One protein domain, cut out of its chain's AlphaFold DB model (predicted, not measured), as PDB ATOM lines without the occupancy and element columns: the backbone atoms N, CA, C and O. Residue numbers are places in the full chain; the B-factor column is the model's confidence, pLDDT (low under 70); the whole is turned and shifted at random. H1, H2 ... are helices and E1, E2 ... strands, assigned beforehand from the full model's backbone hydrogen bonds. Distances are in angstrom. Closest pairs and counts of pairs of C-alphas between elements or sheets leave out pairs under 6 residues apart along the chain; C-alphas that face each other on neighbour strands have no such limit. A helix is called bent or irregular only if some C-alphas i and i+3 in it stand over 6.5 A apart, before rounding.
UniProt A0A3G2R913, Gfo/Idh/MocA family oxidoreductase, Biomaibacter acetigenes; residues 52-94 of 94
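What this domain is: This is residues 52 to 94 of the 94 residues of the protein "Gfo/Idh/MocA family oxidoreductase" of Biomaibacter acetigenes (UniProt A0A3G2R913). The picture is a narrow ribbon of two parallel strands, E1 and E2, covered on one face by a longer helix, H1, which runs back past them; a short second helix, H2, lies beyond the end of the ribbon, near the first part of H1. E1, H1 and E2 form a strand-helix-strand unit, two parallel neighbour strands with a helix between them, and its crossover is right-handed. The printed part has 43 residues, with two named strands and two named helices in the order E1, H1, E2, H2, and the class is mixed, helices and strands. The whole is compact, with a radius of gyration of the C-alphas of 9.6 A, and its outline is flat, with spans of 25 by 22 by 11 A.

How they stand to each other: Begin at Ile 52, where the strand E1, residues 52 to 55, starts, and set beside it the strand E2, residues 75 to 78. The two are parallel neighbours, with 21 degrees between their N-to-C directions. Compare C-alphas 52 and 75, which face each other at 4.5 A, then C-alphas 55 and 78, which face each other at 5.0 A. Look next at the backbone: N 53 and O 75 are 2.9 A apart, and N 77 and O 53 are also 2.9 A apart, both pairs within hydrogen-bond range. Between the two strands along the chain comes the helix H1, residues 59 to 71. Its closest C-alphas to E1 are those of Ile 55 and His 62, 6.7 A apart. Its closest C-alphas to E2 are those of Ala 66 and Val 76, 6.3 A apart. Go on to the helix H2, residues 86 to 91. H1 and H2 are close but not clearly touching, and their closest C-alphas, those of Val 63 and Cys 89, are 7.8 A apart. They run the same way at a shallow tilt of 20 degrees. E1 and H2 are apart. Every O i to N i+4 pair is within hydrogen-bond range in H2, while in H1 it is 7 of 9.

Where its parts are: Find C-alpha 52 at (1.375, 34.149, 31.083); from there E1 runs through four residues to Ile 55, 9.7 A from first to last C-alpha. After three more residues, find C-alpha 59 at (1.135, 15.367, 31.907), where H1 begins. H1 has 13 residues and measures 19.2 A from C-alpha 59 to C-alpha 71; it is irregular, for C-alphas 60 and 63 are 7.2 A apart, and its line is a rough one. Read on to His 75, where E2 starts; its four residues reach Leu 78, 9.9 A from first to last C-alpha. H2 begins at Arg 86, and its six residues measure 8.8 A, ending with C-alpha 91 at (9.275, 16.791, 18.794).

The domain as a whole: The two C-alphas farthest apart are those of Ile 52 and Lys 87, at 25.9 A. From the first printed C-alpha, that of Ile 52, to the last, that of Ile 94, is 22.0 A, and residue 94 is the chain's last residue. The printed part has no cut. The links from E1 to H1 and from H1 to E2 are tight, with three residues each, the link from E2 to H2 is short, with seven residues, and no link is long. Check the B-factor column for the model's confidence: the mean pLDDT of the printed part is 92.6, and residues 93 to 94 are under 70.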
ATOM      1  N   ILE A  52       0.688  35.421  30.821       95.50
ATOM      2  CA  ILE A  52       1.375  34.149  31.083       95.50
ATOM      3  C   ILE A  52       0.359  33.104  31.547       95.50
ATOM      4  O   ILE A  52      -0.431  33.368  32.449       95.50
ATOM      5  N   ILE A  53       0.420  31.889  30.993       96.50
ATOM      6  CA  ILE A  53      -0.377  30.745  31.458       96.50
ATOM      7  C   ILE A  53       0.510  29.745  32.199       96.50
ATOM      8  O   ILE A  53       1.513  29.260  31.669       96.50
ATOM      9  N   ILE A  54       0.089  29.383  33.411       95.38
ATOM     10  CA  ILE A  54       0.663  28.277  34.184       95.38
ATOM     11  C   ILE A  54      -0.156  27.014  33.911       95.38
ATOM     12  O   ILE A  54      -1.334  26.933  34.256       95.38
ATOM     13  N   ILE A  55       0.469  25.999  33.319       96.12
ATOM     14  CA  ILE A  55      -0.184  24.733  32.983       96.12
ATOM     15  C   ILE A  55       0.165  23.699  34.050       96.12
ATOM     16  O   ILE A  55       1.259  23.139  34.060       96.12
ATOM     17  N   SER A  56      -0.793  23.441  34.942       94.12
ATOM     18  CA  SER A  56      -0.717  22.439  36.021       94.12
ATOM     19  C   SER A  56      -1.697  21.271  35.818       94.12
ATOM     20  O   SER A  56      -2.232  20.713  36.772       94.12
ATOM     21  N   THR A  57      -1.968  20.910  34.562       94.06
ATOM     22  CA  THR A  57      -2.880  19.812  34.191       94.06
ATOM     23  C   THR A  57      -2.173  18.447  34.244       94.06
ATOM     24  O   THR A  57      -0.980  18.382  34.544       94.06
ATOM     25  N   PRO A  58      -2.852  17.314  33.988       93.75
ATOM     26  CA  PRO A  58      -2.170  16.028  33.859       93.75
ATOM     27  C   PRO A  58      -1.123  16.012  32.720       93.75
ATOM     28  O   PRO A  58      -1.378  16.595  31.662       93.75
ATOM     29  N   PRO A  59       0.011  15.290  32.855       92.62
ATOM     30  CA  PRO A  59       1.135  15.367  31.907       92.62
ATOM     31  C   PRO A  59       0.816  15.044  30.440       92.62
ATOM     32  O   PRO A  59       1.506  15.507  29.533       92.62
ATOM     33  N   PHE A  60      -0.234  14.264  30.167       93.44
ATOM     34  CA  PHE A  60      -0.649  13.961  28.794       93.44
ATOM     35  C   PHE A  60      -1.265  15.171  28.066       93.44
ATOM     36  O   PHE A  60      -1.283  15.185  26.839       93.44
ATOM     37  N   MET A  61      -1.724  16.191  28.802       95.12
ATOM     38  CA  MET A  61      -2.286  17.432  28.251       95.12
ATOM     39  C   MET A  61      -1.251  18.543  28.070       95.12
ATOM     40  O   MET A  61      -1.497  19.488  27.322       95.12
ATOM     41  N   HIS A  62      -0.108  18.446  28.751       95.19
ATOM     42  CA  HIS A  62       0.893  19.512  28.857       95.19
ATOM     43  C   HIS A  62       1.330  20.061  27.509       95.19
ATOM     44  O   HIS A  62       1.138  21.236  27.230       95.19
ATOM     45  N   VAL A  63       1.854  19.188  26.652       94.88
ATOM     46  CA  VAL A  63       2.377  19.546  25.329       94.88
ATOM     47  C   VAL A  63       1.313  20.186  24.441       94.88
ATOM     48  O   VAL A  63       1.588  21.167  23.753       94.88
ATOM     49  N   HIS A  64       0.093  19.648  24.470       94.69
ATOM     50  CA  HIS A  64      -1.021  20.168  23.680       94.69
ATOM     51  C   HIS A  64      -1.394  21.588  24.105       94.69
ATOM     52  O   HIS A  64      -1.453  22.490  23.271       94.69
ATOM     53  N   LEU A  65      -1.596  21.797  25.408       96.56
ATOM     54  CA  LEU A  65      -1.969  23.100  25.952       96.56
ATOM     55  C   LEU A  65      -0.836  24.112  25.807       96.56
ATOM     56  O   LEU A  65      -1.070  25.209  25.321       96.56
ATOM     57  N   ALA A  66       0.397  23.727  26.127       96.44
ATOM     58  CA  ALA A  66       1.547  24.613  26.023       96.44
ATOM     59  C   ALA A  66       1.762  25.077  24.576       96.44
ATOM     60  O   ALA A  66       2.012  26.256  24.340       96.44
ATOM     61  N   ARG A  67       1.584  24.190  23.588       95.62
ATOM     62  CA  ARG A  67       1.671  24.574  22.176       95.62
ATOM     63  C   ARG A  67       0.557  25.542  21.787       95.62
ATOM     64  O   ARG A  67       0.845  26.539  21.134       95.62
ATOM     65  N   LYS A  68      -0.693  25.276  22.186       96.31
ATOM     66  CA  LYS A  68      -1.820  26.194  21.948       96.31
ATOM     67  C   LYS A  68      -1.555  27.577  22.543       96.31
ATOM     68  O   LYS A  68      -1.712  28.572  21.848       96.31
ATOM     69  N   THR A  69      -1.094  27.630  23.789       97.38
ATOM     70  CA  THR A  69      -0.774  28.877  24.484       97.38
ATOM     71  C   THR A  69       0.328  29.670  23.782       97.38
ATOM     72  O   THR A  69       0.162  30.864  23.542       97.38
ATOM     73  N   LEU A  70       1.424  29.011  23.397       95.81
ATOM     74  CA  LEU A  70       2.518  29.668  22.675       95.81
ATOM     75  C   LEU A  70       2.066  30.183  21.301       95.81
ATOM     76  O   LEU A  70       2.443  31.283  20.905       95.81
ATOM     77  N   LEU A  71       1.231  29.422  20.581       96.00
ATOM     78  CA  LEU A  71       0.659  29.850  19.297       96.00
ATOM     79  C   LEU A  71      -0.317  31.028  19.441       96.00
ATOM     80  O   LEU A  71      -0.444  31.813  18.506       96.00
ATOM     81  N   ALA A  72      -0.961  31.181  20.600       97.06
ATOM     82  CA  ALA A  72      -1.775  32.348  20.940       97.06
ATOM     83  C   ALA A  72      -0.934  33.581  21.343       97.06
ATOM     84  O   ALA A  72      -1.490  34.613  21.711       97.06
ATOM     85  N   GLY A  73       0.401  33.488  21.292       96.62
ATOM     86  CA  GLY A  73       1.312  34.586  21.623       96.62
ATOM     87  C   GLY A  73       1.498  34.820  23.123       96.62
ATOM     88  O   GLY A  73       2.007  35.868  23.511       96.62
ATOM     89  N   LYS A  74       1.092  33.867  23.968       97.38
ATOM     90  CA  LYS A  74       1.196  33.958  25.430       97.38
ATOM     91  C   LYS A  74       2.451  33.250  25.939       97.38
ATOM     92  O   LYS A  74       2.898  32.255  25.364       97.38
ATOM     93  N   HIS A  75       2.994  33.709  27.064       97.38
ATOM     94  CA  HIS A  75       4.076  32.991  27.736       97.38
ATOM     95  C   HIS A  75       3.545  31.738  28.447       97.38
ATOM     96  O   HIS A  75       2.400  31.700  28.902       97.38
ATOM     97  N   VAL A  76       4.390  30.712  28.576       96.62
ATOM     98  CA  VAL A  76       4.034  29.446  29.233       96.62
ATOM     99  C   VAL A  76       4.979  29.152  30.385       96.62
ATOM    100  O   VAL A  76       6.195  29.110  30.203       96.62
ATOM    101  N   PHE A  77       4.401  28.833  31.540       95.44
ATOM    102  CA  PHE A  77       5.059  28.067  32.592       95.44
ATOM    103  C   PHE A  77       4.437  26.667  32.627       95.44
ATOM    104  O   PHE A  77       3.230  26.521  32.823       95.44
ATOM    105  N   LEU A  78       5.244  25.626  32.427       94.88
ATOM    106  CA  LEU A  78       4.767  24.248  32.317       94.88
ATOM    107  C   LEU A  78       5.245  23.420  33.505       94.88
ATOM    108  O   LEU A  78       6.450  23.313  33.733       94.88
ATOM    109  N   GLU A  79       4.315  22.816  34.244       94.12
ATOM    110  CA  GLU A  79       4.682  21.959  35.370       94.12
ATOM    111  C   GLU A  79       5.401  20.680  34.933       94.12
ATOM    112  O   GLU A  79       5.254  20.185  33.815       94.12
ATOM    113  N   LYS A  80       6.186  20.107  35.848       92.44
ATOM    114  CA  LYS A  80       6.871  18.836  35.591       92.44
ATOM    115  C   LYS A  80       5.935  17.642  35.838       92.44
ATOM    116  O   LYS A  80       5.129  17.669  36.769       92.44
ATOM    117  N   PRO A  81       6.114  16.527  35.108       93.56
ATOM    118  CA  PRO A  81       6.925  16.391  33.898       93.56
ATOM    119  C   PRO A  81       6.237  17.051  32.692       93.56
ATOM    120  O   PRO A  81       5.100  16.715  32.393       93.56
ATOM    121  N   GLY A  82       6.960  17.900  31.952       91.25
ATOM    122  CA  GLY A  82       6.378  18.680  30.846       91.25
ATOM    123  C   GLY A  82       5.938  17.869  29.618       91.25
ATOM    124  O   GLY A  82       5.299  18.397  28.715       91.25
ATOM    125  N   ALA A  83       6.285  16.583  29.546       92.94
ATOM    126  CA  ALA A  83       5.816  15.663  28.516       92.94
ATOM    127  C   ALA A  83       5.814  14.223  29.043       92.94
ATOM    128  O   ALA A  83       6.604  13.868  29.918       92.94
ATOM    129  N   MET A  84       4.992  13.360  28.439       94.38
ATOM    130  CA  MET A  84       4.875  11.946  28.828       94.38
ATOM    131  C   MET A  84       6.157  11.131  28.606       94.38
ATOM    132  O   MET A  84       6.361  10.110  29.258       94.38
ATOM    133  N   ASN A  85       7.009  11.532  27.659       93.19
ATOM    134  CA  ASN A  85       8.298  10.892  27.412       93.19
ATOM    135  C   ASN A  85       9.246  11.811  26.626       93.19
ATOM    136  O   ASN A  85       8.858  12.845  26.077       93.19
ATOM    137  N   ARG A  86      10.506  11.376  26.523       92.25
ATOM    138  CA  ARG A  86      11.576  12.091  25.815       92.25
ATOM    139  C   ARG A  86      11.271  12.333  24.333       92.25
ATOM    140  O   ARG A  86      11.646  13.376  23.812       92.25
ATOM    141  N   LYS A  87      10.613  11.385  23.655       93.44
ATOM    142  CA  LYS A  87      10.301  11.498  22.221       93.44
ATOM    143  C   LYS A  87       9.314  12.637  21.969       93.44
ATOM    144  O   LYS A  87       9.552  13.448  21.086       93.44
ATOM    145  N   ILE A  88       8.257  12.726  22.778       91.19
ATOM    146  CA  ILE A  88       7.278  13.816  22.700       91.19
ATOM    147  C   ILE A  88       7.946  15.146  23.068       91.19
ATOM    148  O   ILE A  88       7.821  16.108  22.321       91.19
ATOM    149  N   CYS A  89       8.729  15.181  24.153       89.69
ATOM    150  CA  CYS A  89       9.463  16.380  24.576       89.69
ATOM    151  C   CYS A  89      10.368  16.951  23.470       89.69
ATOM    152  O   CYS A  89      10.484  18.162  23.327       89.69
ATOM    153  N   ARG A  90      10.996  16.095  22.654       89.69
ATOM    154  CA  ARG A  90      11.896  16.550  21.585       89.69
ATOM    155  C   ARG A  90      11.173  17.074  20.340       89.69
ATOM    156  O   ARG A  90      11.738  17.896  19.633       89.69
ATOM    157  N   ASN A  91       9.949  16.614  20.085       85.88
ATOM    158  CA  ASN A  91       9.275  16.791  18.794       85.88
ATOM    159  C   ASN A  91       7.966  17.591  18.886       85.88
ATOM    160  O   ASN A  91       7.171  17.579  17.957       85.88
ATOM    161  N   TRP A  92       7.669  18.231  20.015       81.62
ATOM    162  CA  TRP A  92       6.394  18.940  20.159       81.62
ATOM    163  C   TRP A  92       6.335  20.306  19.458       81.62
ATOM    164  O   TRP A  92       5.240  20.778  19.142       81.62
ATOM    165  N   TRP A  93       7.499  20.916  19.213       69.75
ATOM    166  CA  TRP A  93       7.650  22.250  18.617       69.75
ATOM    167  C   TRP A  93       8.036  22.226  17.125       69.75
ATOM    168  O   TRP A  93       8.056  23.275  16.488       69.75
ATOM    169  N   ILE A  94       8.348  21.046  16.575       54.91
ATOM    170  CA  ILE A  94       8.884  20.850  15.216       54.91
ATOM    171  C   ILE A  94       8.052  19.799  14.492       54.91
ATOM    172  O   ILE A  94       7.859  18.714  15.087       54.91
TER     173      ILE A  94